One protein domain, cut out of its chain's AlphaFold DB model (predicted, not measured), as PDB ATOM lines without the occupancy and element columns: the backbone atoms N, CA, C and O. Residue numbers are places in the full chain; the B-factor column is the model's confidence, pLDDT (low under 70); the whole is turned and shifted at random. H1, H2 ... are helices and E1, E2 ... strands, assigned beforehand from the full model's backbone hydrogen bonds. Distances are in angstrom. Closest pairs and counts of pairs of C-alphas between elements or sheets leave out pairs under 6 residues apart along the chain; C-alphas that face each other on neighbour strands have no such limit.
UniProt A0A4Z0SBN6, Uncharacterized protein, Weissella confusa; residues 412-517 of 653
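Overview. This is residues 412 to 517 of the 653 residues of an uncharacterized protein of Weissella confusa (UniProt A0A4Z0SBN6). Picture one strongly twisted, curled sheet of six strands, E3 E2 E1 E6 E4 E5, its strands lengthwise along an elongated body, with loops over its hollow face, chiefly residues 456 to 465 and 480 to 497. The short helix H1 sits at one end of the sheet, and the turn round residue 502 lies at the other. The 106 printed residues hold one named helix and six named strands, in the order E1 H1 E2 E3 E4 E5 E6, and the sheet is mixed. The class is mostly strand, though under half of the residues are in named elements. The whole is compact, with a radius of gyration of the C-alphas of 13.8 A, and spans 41 by 26 by 23 A.

Along the chain. Find C-alpha 412 at (167.683, 118.422, 124.404); from there E1, residues 412 to 418, runs 20.5 A. H1, residues 425 to 430, follows over 9.1 A. Next look at E2, residues 438 to 443, 17.1 A long, and E3, residues 452 to 455, 10.3 A long. E4, residues 466 to 472, begins at C-alpha 466, (139.703, 126.782, 137.329), and covers 20.1 A. E5 takes residues 475 to 479 over 11.2 A. E6, residues 509 to 516, is the longest strand at 23.4 A and ends at C-alpha 516, (138.534, 123.798, 140.331).

Arrangement. Begin with E1 and E6, parallel neighbours at 18 degrees, where N 510 and O 415 are 2.8 A apart, within hydrogen-bond range. E1 has a second neighbour, E2, antiparallel at 162 degrees, with N 414 and O 440 at 2.9 A, within hydrogen-bond range. E2 and E3 form a hairpin at 164 degrees, with N 452 and O 441 at 2.8 A; E3 is an edge strand. E6 and E4 are antiparallel at 161 degrees, with N 515 and O 467 at 2.7 A. E4 and E5 form a hairpin at 148 degrees, with N 477 and O 470 at 2.8 A; E5 is the other edge strand. H1 is on the sheet but only grazes it, with residues 427 to 430; in H1, 1 of 2 O i to N i+4 pairs is within range.

Size, cuts and confidence. The C-alphas farthest apart, those of Asn 426 and Glu 502, are 43.3 A apart. The printed part has no cut. The link from E5 to E6 is long, with 29 residues; in it residues 487 to 488 pair antiparallel with residues 459 to 460, and residues 500 to 501 with residues 504 to 505. The mean pLDDT of the printed part is 89.0; look for values under 70 at residues 492 to 495.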
ATOM      1  N   GLN A 412     168.418 118.668 123.166       94.56
ATOM      2  CA  GLN A 412     167.683 118.422 124.404       94.56
ATOM      3  C   GLN A 412     166.184 118.352 124.128       94.56
ATOM      4  O   GLN A 412     165.699 118.961 123.173       94.56
ATOM      5  N   THR A 413     165.449 117.601 124.948       92.69
ATOM      6  CA  THR A 413     163.988 117.486 124.848       92.69
ATOM      7  C   THR A 413     163.358 117.661 126.219       92.69
ATOM      8  O   THR A 413     163.693 116.929 127.144       92.69
ATOM      9  N   VAL A 414     162.434 118.610 126.301       92.31
ATOM     10  CA  VAL A 414     161.556 118.860 127.445       92.31
ATOM     11  C   VAL A 414     160.206 118.226 127.152       92.31
ATOM     12  O   VAL A 414     159.723 118.302 126.017       92.31
ATOM     13  N   LYS A 415     159.587 117.617 128.158       92.00
ATOM     14  CA  LYS A 415     158.238 117.059 128.074       92.00
ATOM     15  C   LYS A 415     157.302 117.837 128.979       92.00
ATOM     16  O   LYS A 415     157.658 118.172 130.106       92.00
ATOM     17  N   VAL A 416     156.098 118.093 128.490       93.12
ATOM     18  CA  VAL A 416     155.035 118.752 129.242       93.12
ATOM     19  C   VAL A 416     153.808 117.859 129.202       93.12
ATOM     20  O   VAL A 416     153.370 117.475 128.117       93.12
ATOM     21  N   HIS A 417     153.280 117.526 130.379       93.62
ATOM     22  CA  HIS A 417     152.099 116.682 130.515       93.62
ATOM     23  C   HIS A 417     151.005 117.340 131.347       93.62
ATOM     24  O   HIS A 417     151.285 118.005 132.347       93.62
ATOM     25  N   TYR A 418     149.757 117.113 130.954       94.00
ATOM     26  CA  TYR A 418     148.579 117.514 131.712       94.00
ATOM     27  C   TYR A 418     148.132 116.374 132.632       94.00
ATOM     28  O   TYR A 418     147.716 115.309 132.177       94.00
ATOM     29  N   ASP A 419     148.194 116.609 133.941       93.62
ATOM     30  CA  ASP A 419     147.716 115.682 134.962       93.62
ATOM     31  C   ASP A 419     146.344 116.113 135.490       93.62
ATOM     32  O   ASP A 419     146.215 117.004 136.335       93.62
ATOM     33  N   ASN A 420     145.313 115.416 135.012       90.88
ATOM     34  CA  ASN A 420     143.925 115.613 135.428       90.88
ATOM     35  C   ASN A 420     143.411 114.485 136.332       90.88
ATOM     36  O   ASN A 420     142.201 114.345 136.528       90.88
ATOM     37  N   THR A 421     144.300 113.652 136.874       89.38
ATOM     38  CA  THR A 421     143.906 112.475 137.666       89.38
ATOM     39  C   THR A 421     143.126 112.832 138.933       89.38
ATOM     40  O   THR A 421     142.341 112.018 139.413       89.38
ATOM     41  N   ASN A 422     143.280 114.061 139.433       89.25
ATOM     42  CA  ASN A 422     142.580 114.575 140.614       89.25
ATOM     43  C   ASN A 422     141.203 115.207 140.319       89.25
ATOM     44  O   ASN A 422     140.533 115.652 141.251       89.25
ATOM     45  N   LEU A 423     140.779 115.276 139.053       93.56
ATOM     46  CA  LEU A 423     139.506 115.874 138.639       93.56
ATOM     47  C   LEU A 423     138.408 114.818 138.459       93.56
ATOM     48  O   LEU A 423     138.680 113.677 138.082       93.56
ATOM     49  N   THR A 424     137.148 115.200 138.684       91.25
ATOM     50  CA  THR A 424     135.998 114.343 138.341       91.25
ATOM     51  C   THR A 424     135.837 114.226 136.820       91.25
ATOM     52  O   THR A 424     136.329 115.089 136.091       91.25
ATOM     53  N   PRO A 425     135.106 113.222 136.294       90.50
ATOM     54  CA  PRO A 425     134.883 113.103 134.853       90.50
ATOM     55  C   PRO A 425     134.314 114.376 134.218       90.50
ATOM     56  O   PRO A 425     134.791 114.782 133.166       90.50
ATOM     57  N   ASN A 426     133.353 115.047 134.861       89.50
ATOM     58  CA  ASN A 426     132.786 116.297 134.341       89.50
ATOM     59  C   ASN A 426     133.842 117.409 134.280       89.50
ATOM     60  O   ASN A 426     133.964 118.085 133.264       89.50
ATOM     61  N   GLN A 427     134.670 117.528 135.318       94.31
ATOM     62  CA  GLN A 427     135.749 118.512 135.370       94.31
ATOM     63  C   GLN A 427     136.848 118.236 134.334       94.31
ATOM     64  O   GLN A 427     137.352 119.163 133.707       94.31
ATOM     65  N   GLN A 428     137.188 116.963 134.098       92.69
ATOM     66  CA  GLN A 428     138.162 116.556 133.079       92.69
ATOM     67  C   GLN A 428     137.742 116.961 131.660       92.69
ATOM     68  O   GLN A 428     138.613 117.240 130.844       92.69
ATOM     69  N   HIS A 429     136.440 117.010 131.358       89.62
ATOM     70  CA  HIS A 429     135.951 117.467 130.050       89.62
ATOM     71  C   HIS A 429     136.101 118.984 129.853       89.62
ATOM     72  O   HIS A 429     136.150 119.440 128.711       89.62
ATOM     73  N   SER A 430     136.160 119.760 130.939       91.69
ATOM     74  CA  SER A 430     136.250 121.225 130.896       91.69
ATOM     75  C   SER A 430     137.677 121.746 130.730       91.69
ATOM     76  O   SER A 430     137.860 122.903 130.352       91.69
ATOM     77  N   VAL A 431     138.692 120.923 131.011       93.69
ATOM     78  CA  VAL A 431     140.105 121.324 130.980       93.69
ATOM     79  C   VAL A 431     140.909 120.517 129.949       93.69
ATOM     80  O   VAL A 431     140.544 119.387 129.625       93.69
ATOM     81  N   PRO A 432     142.031 121.050 129.431       92.44
ATOM     82  CA  PRO A 432     142.977 120.270 128.630       92.44
ATOM     83  C   PRO A 432     143.477 119.025 129.379       92.44
ATOM     84  O   PRO A 432     143.771 119.111 130.569       92.44
ATOM     85  N   GLY A 433     143.591 117.885 128.691       87.00
ATOM     86  CA  GLY A 433     144.110 116.620 129.237       87.00
ATOM     87  C   GLY A 433     145.298 116.075 128.445       87.00
ATOM     88  O   GLY A 433     145.929 116.822 127.708       87.00
ATOM     89  N   GLY A 434     145.581 114.773 128.556       82.38
ATOM     90  CA  GLY A 434     146.785 114.160 127.965       82.38
ATOM     91  C   GLY A 434     146.927 114.285 126.438       82.38
ATOM     92  O   GLY A 434     148.033 114.268 125.914       82.38
ATOM     93  N   GLU A 435     145.829 114.476 125.699       84.38
ATOM     94  CA  GLU A 435     145.860 114.788 124.252       84.38
ATOM     95  C   GLU A 435     146.553 116.137 123.952       84.38
ATOM     96  O   GLU A 435     146.994 116.386 122.831       84.38
ATOM     97  N   SER A 436     146.649 117.013 124.957       90.31
ATOM     98  CA  SER A 436     147.329 118.308 124.892       90.31
ATOM     99  C   SER A 436     148.796 118.239 125.318       90.31
ATOM    100  O   SER A 436     149.462 119.275 125.312       90.31
ATOM    101  N   ASP A 437     149.312 117.059 125.678       93.31
ATOM    102  CA  ASP A 437     150.728 116.866 125.986       93.31
ATOM    103  C   ASP A 437     151.597 117.271 124.789       93.31
ATOM    104  O   ASP A 437     151.230 117.118 123.614       93.31
ATOM    105  N   PHE A 438     152.780 117.804 125.075       93.75
ATOM    106  CA  PHE A 438     153.709 118.227 124.035       93.75
ATOM    107  C   PHE A 438     155.159 118.100 124.475       93.75
ATOM    108  O   PHE A 438     155.492 117.991 125.658       93.75
ATOM    109  N   THR A 439     156.049 118.123 123.489       93.69
ATOM    110  CA  THR A 439     157.489 118.184 123.710       93.69
ATOM    111  C   THR A 439     158.091 119.405 123.038       93.69
ATOM    112  O   THR A 439     157.633 119.862 121.987       93.69
ATOM    113  N   MET A 440     159.144 119.933 123.659       93.19
ATOM    114  CA  MET A 440     159.952 121.020 123.120       93.19
ATOM    115  C   MET A 440     161.375 120.516 122.928       93.19
ATOM    116  O   MET A 440     162.010 120.054 123.874       93.19
ATOM    117  N   THR A 441     161.882 120.612 121.704       93.00
ATOM    118  CA  THR A 441     163.233 120.171 121.356       93.00
ATOM    119  C   THR A 441     164.074 121.358 120.906       93.00
ATOM    120  O   THR A 441     163.686 122.095 119.998       93.00
ATOM    121  N   GLY A 442     165.248 121.526 121.511       92.94
ATOM    122  CA  GLY A 442     166.187 122.603 121.198       92.94
ATOM    123  C   GLY A 442     167.632 122.205 121.464       92.94
ATOM    124  O   GLY A 442     167.923 121.068 121.836       92.94
ATOM    125  N   LYS A 443     168.566 123.122 121.217       94.06
ATOM    126  CA  LYS A 443     169.991 122.904 121.499       94.06
ATOM    127  C   LYS A 443     170.324 123.348 122.919       94.06
ATOM    128  O   LYS A 443     169.700 124.276 123.422       94.06
ATOM    129  N   THR A 444     171.307 122.715 123.554       94.38
ATOM    130  CA  THR A 444     171.814 123.144 124.867       94.38
ATOM    131  C   THR A 444     172.069 124.656 124.897       94.38
ATOM    132  O   THR A 444     172.578 125.218 123.926       94.38
ATOM    133  N   ASP A 445     171.680 125.307 125.994       90.62
ATOM    134  CA  ASP A 445     171.793 126.753 126.245       90.62
ATOM    135  C   ASP A 445     171.073 127.671 125.242       90.62
ATOM    136  O   ASP A 445     171.339 128.878 125.202       90.62
ATOM    137  N   THR A 446     170.150 127.129 124.441       90.75
ATOM    138  CA  THR A 446     169.220 127.942 123.643       90.75
ATOM    139  C   THR A 446     167.920 128.193 124.406       90.75
ATOM    140  O   THR A 446     167.513 127.329 125.192       90.75
ATOM    141  N   PRO A 447     167.262 129.349 124.208       90.00
ATOM    142  CA  PRO A 447     165.986 129.625 124.852       90.00
ATOM    143  C   PRO A 447     164.851 128.792 124.254       90.00
ATOM    144  O   PRO A 447     164.889 128.384 123.088       90.00
ATOM    145  N   TYR A 448     163.824 128.546 125.061       90.06
ATOM    146  CA  TYR A 448     162.654 127.750 124.681       90.06
ATOM    147  C   TYR A 448     161.855 128.344 123.508       90.06
ATOM    148  O   TYR A 448     161.215 127.592 122.768       90.06
ATOM    149  N   ASP A 449     161.925 129.655 123.259       87.56
ATOM    150  CA  ASP A 449     161.278 130.303 122.108       87.56
ATOM    151  C   ASP A 449     161.760 129.726 120.760       87.56
ATOM    152  O   ASP A 449     160.952 129.513 119.848       87.56
ATOM    153  N   THR A 450     163.039 129.347 120.676       87.38
ATOM    154  CA  THR A 450     163.672 128.714 119.510       87.38
ATOM    155  C   THR A 450     163.345 127.228 119.353       87.38
ATOM    156  O   THR A 450     163.676 126.631 118.327       87.38
ATOM    157  N   ALA A 451     162.684 126.612 120.338       91.19
ATOM    158  CA  ALA A 451     162.404 125.183 120.321       91.19
ATOM    159  C   ALA A 451     161.469 124.786 119.172       91.19
ATOM    160  O   ALA A 451     160.497 125.479 118.850       91.19
ATOM    161  N   THR A 452     161.707 123.605 118.613       91.94
ATOM    162  CA  THR A 452     160.724 122.918 117.772       91.94
ATOM    163  C   THR A 452     159.718 122.209 118.676       91.94
ATOM    164  O   THR A 452     160.118 121.532 119.620       91.94
ATOM    165  N   VAL A 453     158.422 122.372 118.401       92.25
ATOM    166  CA  VAL A 453     157.330 121.821 119.221       92.25
ATOM    167  C   VAL A 453     156.683 120.654 118.494       92.25
ATOM    168  O   VAL A 453     156.427 120.742 117.294       92.25
ATOM    169  N   THR A 454     156.401 119.577 119.223       91.19
ATOM    170  CA  THR A 454     155.626 118.434 118.724       91.19
ATOM    171  C   THR A 454     154.505 118.118 119.714       91.19
ATOM    172  O   THR A 454     154.794 117.881 120.883       91.19
ATOM    173  N   GLY A 455     153.247 118.091 119.260       88.88
ATOM    174  CA  GLY A 455     152.072 117.815 120.105       88.88
ATOM    175  C   GLY A 455     151.157 119.029 120.292       88.88
ATOM    176  O   GLY A 455     150.982 119.812 119.356       88.88
ATOM    177  N   GLY A 456     150.556 119.141 121.480       84.06
ATOM    178  CA  GLY A 456     149.648 120.220 121.880       84.06
ATOM    179  C   GLY A 456     150.257 121.639 121.894       84.06
ATOM    180  O   GLY A 456     151.418 121.846 121.529       84.06
ATOM    181  N   PRO A 457     149.461 122.659 122.271       86.44
ATOM    182  CA  PRO A 457     149.895 124.057 122.267       86.44
ATOM    183  C   PRO A 457     150.910 124.350 123.382       86.44
ATOM    184  O   PRO A 457     150.789 123.833 124.488       86.44
ATOM    185  N   THR A 458     151.862 125.256 123.126       87.81
ATOM    186  CA  THR A 458     152.830 125.709 124.151       87.81
ATOM    187  C   THR A 458     152.227 126.650 125.187       87.81
ATOM    188  O   THR A 458     152.868 126.942 126.193       87.81
ATOM    189  N   THR A 459     151.006 127.128 124.951       91.00
ATOM    190  CA  THR A 459     150.258 127.966 125.883       91.00
ATOM    191  C   THR A 459     149.260 127.116 126.655       91.00
ATOM    192  O   THR A 459     148.365 126.510 126.067       91.00
ATOM    193  N   VAL A 460     149.382 127.128 127.977       92.50
ATOM    194  CA  VAL A 460     148.387 126.606 128.910       92.50
ATOM    195  C   VAL A 460     147.237 127.617 128.994       92.50
ATOM    196  O   VAL A 460     147.463 128.758 129.423       92.50
ATOM    197  N   PRO A 461     146.020 127.253 128.550       91.38
ATOM    198  CA  PRO A 461     144.911 128.191 128.449       91.38
ATOM    199  C   PRO A 461     144.225 128.436 129.798       91.38
ATOM    200  O   PRO A 461     144.138 127.553 130.657       91.38
ATOM    201  N   ALA A 462     143.650 129.628 129.932       92.69
ATOM    202  CA  ALA A 462     142.731 129.955 131.011       92.69
ATOM    203  C   ALA A 462     141.418 129.186 130.826       92.69
ATOM    204  O   ALA A 462     140.813 129.244 129.753       92.69
ATOM    205  N   VAL A 463     140.950 128.514 131.877       93.00
ATOM    206  CA  VAL A 463     139.647 127.838 131.886       93.00
ATOM    207  C   VAL A 463     138.771 128.490 132.961       93.00
ATOM    208  O   VAL A 463     139.163 128.499 134.130       93.00
ATOM    209  N   PRO A 464     137.602 129.062 132.606       91.38
ATOM    210  CA  PRO A 464     136.701 129.674 133.580       91.38
ATOM    211  C   PRO A 464     136.362 128.720 134.729       91.38
ATOM    212  O   PRO A 464     136.019 127.566 134.498       91.38
ATOM    213  N   GLY A 465     136.454 129.204 135.969       91.38
ATOM    214  CA  GLY A 465     136.190 128.391 137.161       91.38
ATOM    215  C   GLY A 465     137.355 127.501 137.604       91.38
ATOM    216  O   GLY A 465     137.220 126.825 138.616       91.38
ATOM    217  N   TYR A 466     138.507 127.529 136.929       94.12
ATOM    218  CA  TYR A 466     139.703 126.782 137.329       94.12
ATOM    219  C   TYR A 466     140.904 127.706 137.543       94.12
ATOM    220  O   TYR A 466     140.985 128.804 136.995       94.12
ATOM    221  N   THR A 467     141.848 127.239 138.350       94.50
ATOM    222  CA  THR A 467     143.249 127.672 138.327       94.50
ATOM    223  C   THR A 467     144.118 126.488 137.912       94.50
ATOM    224  O   THR A 467     143.666 125.348 137.961       94.50
ATOM    225  N   PHE A 468     145.360 126.716 137.502       94.88
ATOM    226  CA  PHE A 468     146.330 125.657 137.261       94.88
ATOM    227  C   PHE A 468     147.689 125.989 137.863       94.88
ATOM    228  O   PHE A 468     148.028 127.151 138.095       94.88
ATOM    229  N   THR A 469     148.482 124.950 138.090       94.38
ATOM    230  CA  THR A 469     149.898 125.065 138.430       94.38
ATOM    231  C   THR A 469     150.749 124.416 137.352       94.38
ATOM    232  O   THR A 469     150.362 123.414 136.753       94.38
ATOM    233  N   VAL A 470     151.919 125.000 137.109       92.81
ATOM    234  CA  VAL A 470     152.991 124.411 136.306       92.81
ATOM    235  C   VAL A 470     154.067 123.976 137.288       92.81
ATOM    236  O   VAL A 470     154.567 124.787 138.074       92.81
ATOM    237  N   THR A 471     154.430 122.704 137.255       91.56
ATOM    238  CA  THR A 471     155.442 122.124 138.141       91.56
ATOM    239  C   THR A 471     156.562 121.542 137.295       91.56
ATOM    240  O   THR A 471     156.288 120.734 136.424       91.56
ATOM    241  N   SER A 472     157.810 121.928 137.557       89.50
ATOM    242  CA  SER A 472     159.012 121.322 136.965       89.50
ATOM    243  C   SER A 472     159.724 120.520 138.041       89.50
ATOM    244  O   SER A 472     159.965 121.053 139.127       89.50
ATOM    245  N   ASN A 473     160.039 119.248 137.786       80.44
ATOM    246  CA  ASN A 473     160.798 118.406 138.725       80.44
ATOM    247  C   ASN A 473     160.257 118.438 140.177       80.44
ATOM    248  O   ASN A 473     161.011 118.486 141.150       80.44
ATOM    249  N   GLY A 474     158.928 118.451 140.332       80.06
ATOM    250  CA  GLY A 474     158.245 118.485 141.634       80.06
ATOM    251  C   GLY A 474     158.185 119.855 142.322       80.06
ATOM    252  O   GLY A 474     157.612 119.958 143.407       80.06
ATOM    253  N   LYS A 475     158.726 120.919 141.714       86.06
ATOM    254  CA  LYS A 475     158.640 122.297 142.214       86.06
ATOM    255  C   LYS A 475     157.672 123.124 141.372       86.06
ATOM    256  O   LYS A 475     157.822 123.216 140.157       86.06
ATOM    257  N   THR A 476     156.705 123.771 142.020       89.62
ATOM    258  CA  THR A 476     155.808 124.723 141.351       89.62
ATOM    259  C   THR A 476     156.608 125.925 140.854       89.62
ATOM    260  O   THR A 476     157.264 126.608 141.643       89.62
ATOM    261  N   VAL A 477     156.565 126.156 139.543       88.75
ATOM    262  CA  VAL A 477     157.223 127.287 138.870       88.75
ATOM    263  C   VAL A 477     156.230 128.375 138.472       88.75
ATOM    264  O   VAL A 477     156.623 129.522 138.306       88.75
ATOM    265  N   PHE A 478     154.944 128.038 138.367       91.12
ATOM    266  CA  PHE A 478     153.884 128.994 138.074       91.12
ATOM    267  C   PHE A 478     152.556 128.536 138.681       91.12
ATOM    268  O   PHE A 478     152.260 127.341 138.709       91.12
ATOM    269  N   THR A 479     151.748 129.501 139.110       92.38
ATOM    270  CA  THR A 479     150.359 129.308 139.533       92.38
ATOM    271  C   THR A 479     149.526 130.374 138.844       92.38
ATOM    272  O   THR A 479     149.846 131.553 138.962       92.38
ATOM    273  N   SER A 480     148.474 129.972 138.134       93.81
ATOM    274  CA  SER A 480     147.592 130.920 137.460       93.81
ATOM    275  C   SER A 480     146.732 131.679 138.463       93.81
ATOM    276  O   SER A 480     146.168 131.074 139.384       93.81
ATOM    277  N   ASP A 481     146.518 132.956 138.202       89.00
ATOM    278  CA  ASP A 481     145.559 133.799 138.904       89.00
ATOM    279  C   ASP A 481     144.797 134.679 137.902       89.00
ATOM    280  O   ASP A 481     144.865 134.460 136.691       89.00
ATOM    281  N   ASP A 482     144.006 135.625 138.400       82.50
ATOM    282  CA  ASP A 482     143.167 136.461 137.542       82.50
ATOM    283  C   ASP A 482     143.990 137.499 136.744       82.50
ATOM    284  O   ASP A 482     143.555 137.914 135.670       82.50
ATOM    285  N   ASP A 483     145.189 137.865 137.217       84.38
ATOM    286  CA  ASP A 483     146.110 138.776 136.521       84.38
ATOM    287  C   ASP A 483     146.998 138.025 135.509       84.38
ATOM    288  O   ASP A 483     147.358 138.563 134.461       84.38
ATOM    289  N   ASN A 484     147.312 136.759 135.795       83.50
ATOM    290  CA  ASN A 484     148.127 135.858 134.982       83.50
ATOM    291  C   ASN A 484     147.360 134.555 134.699       83.50
ATOM    292  O   ASN A 484     147.700 133.487 135.221       83.50
ATOM    293  N   PRO A 485     146.315 134.608 133.858       88.12
ATOM    294  CA  PRO A 485     145.416 133.477 133.667       88.12
ATOM    295  C   PRO A 485     145.953 132.426 132.683       88.12
ATOM    296  O   PRO A 485     145.328 131.386 132.497       88.12
ATOM    297  N   THR A 486     147.091 132.678 132.030       90.81
ATOM    298  CA  THR A 486     147.706 131.798 131.019       90.81
ATOM    299  C   THR A 486     149.208 131.672 131.241       90.81
ATOM    300  O   THR A 486     149.828 132.592 131.768       90.81
ATOM    301  N   TYR A 487     149.809 130.585 130.753       90.75
ATOM    302  CA  TYR A 487     151.259 130.377 130.793       90.75
ATOM    303  C   TYR A 487     151.752 129.859 129.443       90.75
ATOM    304  O   TYR A 487     151.299 128.810 129.000       90.75
ATOM    305  N   ASP A 488     152.659 130.571 128.776       89.94
ATOM    306  CA  ASP A 488     153.244 130.127 127.505       89.94
ATOM    307  C   ASP A 488     154.723 129.819 127.667       89.94
ATOM    308  O   ASP A 488     155.530 130.732 127.823       89.94
ATOM    309  N   PHE A 489     155.073 128.540 127.536       88.44
ATOM    310  CA  PHE A 489     156.436 128.031 127.668       88.44
ATOM    311  C   PHE A 489     157.448 128.696 126.722       88.44
ATOM    312  O   PHE A 489     158.644 128.671 127.012       88.44
ATOM    313  N   LYS A 490     157.008 129.294 125.603       83.88
ATOM    314  CA  LYS A 490     157.891 130.016 124.675       83.88
ATOM    315  C   LYS A 490     158.103 131.484 125.030       83.88
ATOM    316  O   LYS A 490     159.144 132.022 124.673       83.88
ATOM    317  N   THR A 491     157.145 132.146 125.680       78.25
ATOM    318  CA  THR A 491     157.203 133.601 125.918       78.25
ATOM    319  C   THR A 491     157.419 133.979 127.377       78.25
ATOM    320  O   THR A 491     157.445 135.173 127.682       78.25
ATOM    321  N   VAL A 492     157.556 133.012 128.293       67.06
ATOM    322  CA  VAL A 492     157.873 133.311 129.696       67.06
ATOM    323  C   VAL A 492     159.174 134.112 129.762       67.06
ATOM    324  O   VAL A 492     160.220 133.678 129.284       67.06
ATOM    325  N   THR A 493     159.111 135.284 130.386       52.94
ATOM    326  CA  THR A 493     160.223 136.238 130.509       52.94
ATOM    327  C   THR A 493     161.381 135.761 131.394       52.94
ATOM    328  O   THR A 493     162.434 136.396 131.390       52.94
ATOM    329  N   ASP A 494     161.236 134.629 132.089       57.84
ATOM    330  CA  ASP A 494     162.205 134.088 133.058       57.84
ATOM    331  C   ASP A 494     163.285 133.170 132.447       57.84
ATOM    332  O   ASP A 494     163.844 132.304 133.117       57.84
ATOM    333  N   GLY A 495     163.640 133.374 131.175       59.75
ATOM    334  CA  GLY A 495     164.895 132.846 130.624       59.75
ATOM    335  C   GLY A 495     165.027 131.319 130.631       59.75
ATOM    336  O   GLY A 495     166.136 130.809 130.806       59.75
ATOM    337  N   HIS A 496     163.921 130.587 130.450       79.50
ATOM    338  CA  HIS A 496     163.962 129.135 130.307       79.50
ATOM    339  C   HIS A 496     164.780 128.750 129.069       79.50
ATOM    340  O   HIS A 496     164.358 128.921 127.922       79.50
ATOM    341  N   ASN A 497     165.972 128.225 129.330       88.75
ATOM    342  CA  ASN A 497     166.875 127.678 128.335       88.75
ATOM    343  C   ASN A 497     166.983 126.168 128.527       88.75
ATOM    344  O   ASN A 497     166.810 125.666 129.639       88.75
ATOM    345  N   PHE A 498     167.371 125.451 127.473       91.06
ATOM    346  CA  PHE A 498     167.752 124.037 127.554       91.06
ATOM    347  C   PHE A 498     169.084 123.869 128.305       91.06
ATOM    348  O   PHE A 498     170.117 123.550 127.715       91.06
ATOM    349  N   THR A 499     169.069 124.137 129.607       90.31
ATOM    350  CA  THR A 499     170.252 124.158 130.467       90.31
ATOM    351  C   THR A 499     170.569 122.744 130.920       90.31
ATOM    352  O   THR A 499     169.735 122.065 131.519       90.31
ATOM    353  N   VAL A 500     171.786 122.285 130.645       92.12
ATOM    354  CA  VAL A 500     172.231 120.938 131.012       92.12
ATOM    355  C   VAL A 500     173.313 121.040 132.072       92.12
ATOM    356  O   VAL A 500     174.279 121.782 131.932       92.12
ATOM    357  N   THR A 501     173.150 120.262 133.133       90.00
ATOM    358  CA  THR A 501     174.137 120.098 134.201       90.00
ATOM    359  C   THR A 501     174.682 118.675 134.184       90.00
ATOM    360  O   THR A 501     174.236 117.835 133.401       90.00
ATOM    361  N   GLU A 502     175.620 118.364 135.076       86.62
ATOM    362  CA  GLU A 502     176.110 116.990 135.262       86.62
ATOM    363  C   GLU A 502     174.983 115.993 135.592       86.62
ATOM    364  O   GLU A 502     175.079 114.820 135.240       86.62
ATOM    365  N   ASN A 503     173.885 116.467 136.193       85.00
ATOM    366  CA  ASN A 503     172.709 115.659 136.528       85.00
ATOM    367  C   ASN A 503     171.675 115.576 135.387       85.00
ATOM    368  O   ASN A 503     170.599 115.012 135.575       85.00
ATOM    369  N   GLY A 504     171.980 116.137 134.212       85.62
ATOM    370  CA  GLY A 504     171.072 116.217 133.071       85.62
ATOM    371  C   GLY A 504     170.376 117.575 132.936       85.62
ATOM    372  O   GLY A 504     170.847 118.595 133.448       85.62
ATOM    373  N   LEU A 505     169.280 117.587 132.174       88.75
ATOM    374  CA  LEU A 505     168.479 118.775 131.869       88.75
ATOM    375  C   LEU A 505     167.823 119.322 133.149       88.75
ATOM    376  O   LEU A 505     167.189 118.562 133.880       88.75
ATOM    377  N   THR A 506     167.976 120.621 133.427       86.19
ATOM    378  CA  THR A 506     167.503 121.224 134.691       86.19
ATOM    379  C   THR A 506     165.990 121.187 134.849       86.19
ATOM    380  O   THR A 506     165.510 121.005 135.964       86.19
ATOM    381  N   ASP A 507     165.256 121.324 133.743       82.44
ATOM    382  CA  ASP A 507     163.795 121.401 133.694       82.44
ATOM    383  C   ASP A 507     163.262 120.532 132.547       82.44
ATOM    384  O   ASP A 507     162.790 121.025 131.525       82.44
ATOM    385  N   GLY A 508     163.443 119.215 132.673       82.56
ATOM    386  CA  GLY A 508     163.141 118.266 131.598       82.56
ATOM    387  C   GLY A 508     161.701 117.769 131.545       82.56
ATOM    388  O   GLY A 508     161.241 117.407 130.464       82.56
ATOM    389  N   ASP A 509     160.991 117.774 132.673       89.81
ATOM    390  CA  ASP A 509     159.641 117.225 132.784       89.81
ATOM    391  C   ASP A 509     158.739 118.185 133.572       89.81
ATOM    392  O   ASP A 509     158.932 118.417 134.771       89.81
ATOM    393  N   TYR A 510     157.739 118.729 132.881       92.50
ATOM    394  CA  TYR A 510     156.733 119.617 133.447       92.50
ATOM    395  C   TYR A 510     155.381 118.923 133.579       92.50
ATOM    396  O   TYR A 510     154.924 118.275 132.638       92.50
ATOM    397  N   THR A 511     154.719 119.140 134.712       94.12
ATOM    398  CA  THR A 511     153.330 118.757 134.984       94.12
ATOM    399  C   THR A 511     152.451 120.000 135.041       94.12
ATOM    400  O   THR A 511     152.762 120.938 135.779       94.12
ATOM    401  N   ILE A 512     151.329 119.980 134.325       95.25
ATOM    402  CA  ILE A 512     150.238 120.944 134.466       95.25
ATOM    403  C   ILE A 512     149.106 120.298 135.250       95.25
ATOM    404  O   ILE A 512     148.630 119.233 134.871       95.25
ATOM    405  N   THR A 513     148.641 120.951 136.312       94.94
ATOM    406  CA  THR A 513     147.522 120.448 137.120       94.94
ATOM    407  C   THR A 513     146.466 121.529 137.280       94.94
ATOM    408  O   THR A 513     146.730 122.566 137.888       94.94
ATOM    409  N   TYR A 514     145.258 121.280 136.772       95.25
ATOM    410  CA  TYR A 514     144.106 122.153 136.996       95.25
ATOM    411  C   TYR A 514     143.439 121.856 138.342       95.25
ATOM    412  O   TYR A 514     143.302 120.709 138.761       95.25
ATOM    413  N   THR A 515     142.994 122.912 139.015       94.31
ATOM    414  CA  THR A 515     142.271 122.875 140.286       94.31
ATOM    415  C   THR A 515     140.973 123.674 140.146       94.31
ATOM    416  O   THR A 515     141.025 124.857 139.802       94.31
ATOM    417  N   PRO A 516     139.798 123.081 140.414       95.06
ATOM    418  CA  PRO A 516     138.534 123.798 140.331       95.06
ATOM    419  C   PRO A 516     138.411 124.817 141.475       95.06
ATOM    420  O   PRO A 516     138.628 124.509 142.659       95.06
ATOM    421  N   LYS A 517     138.025 126.045 141.125       93.00
ATOM    422  CA  LYS A 517     137.705 127.112 142.076       93.00
ATOM    423  C   LYS A 517     136.452 126.728 142.868       93.00
ATOM    424  O   LYS A 517     135.578 125.997 142.395       93.00
TER     425      LYS A 517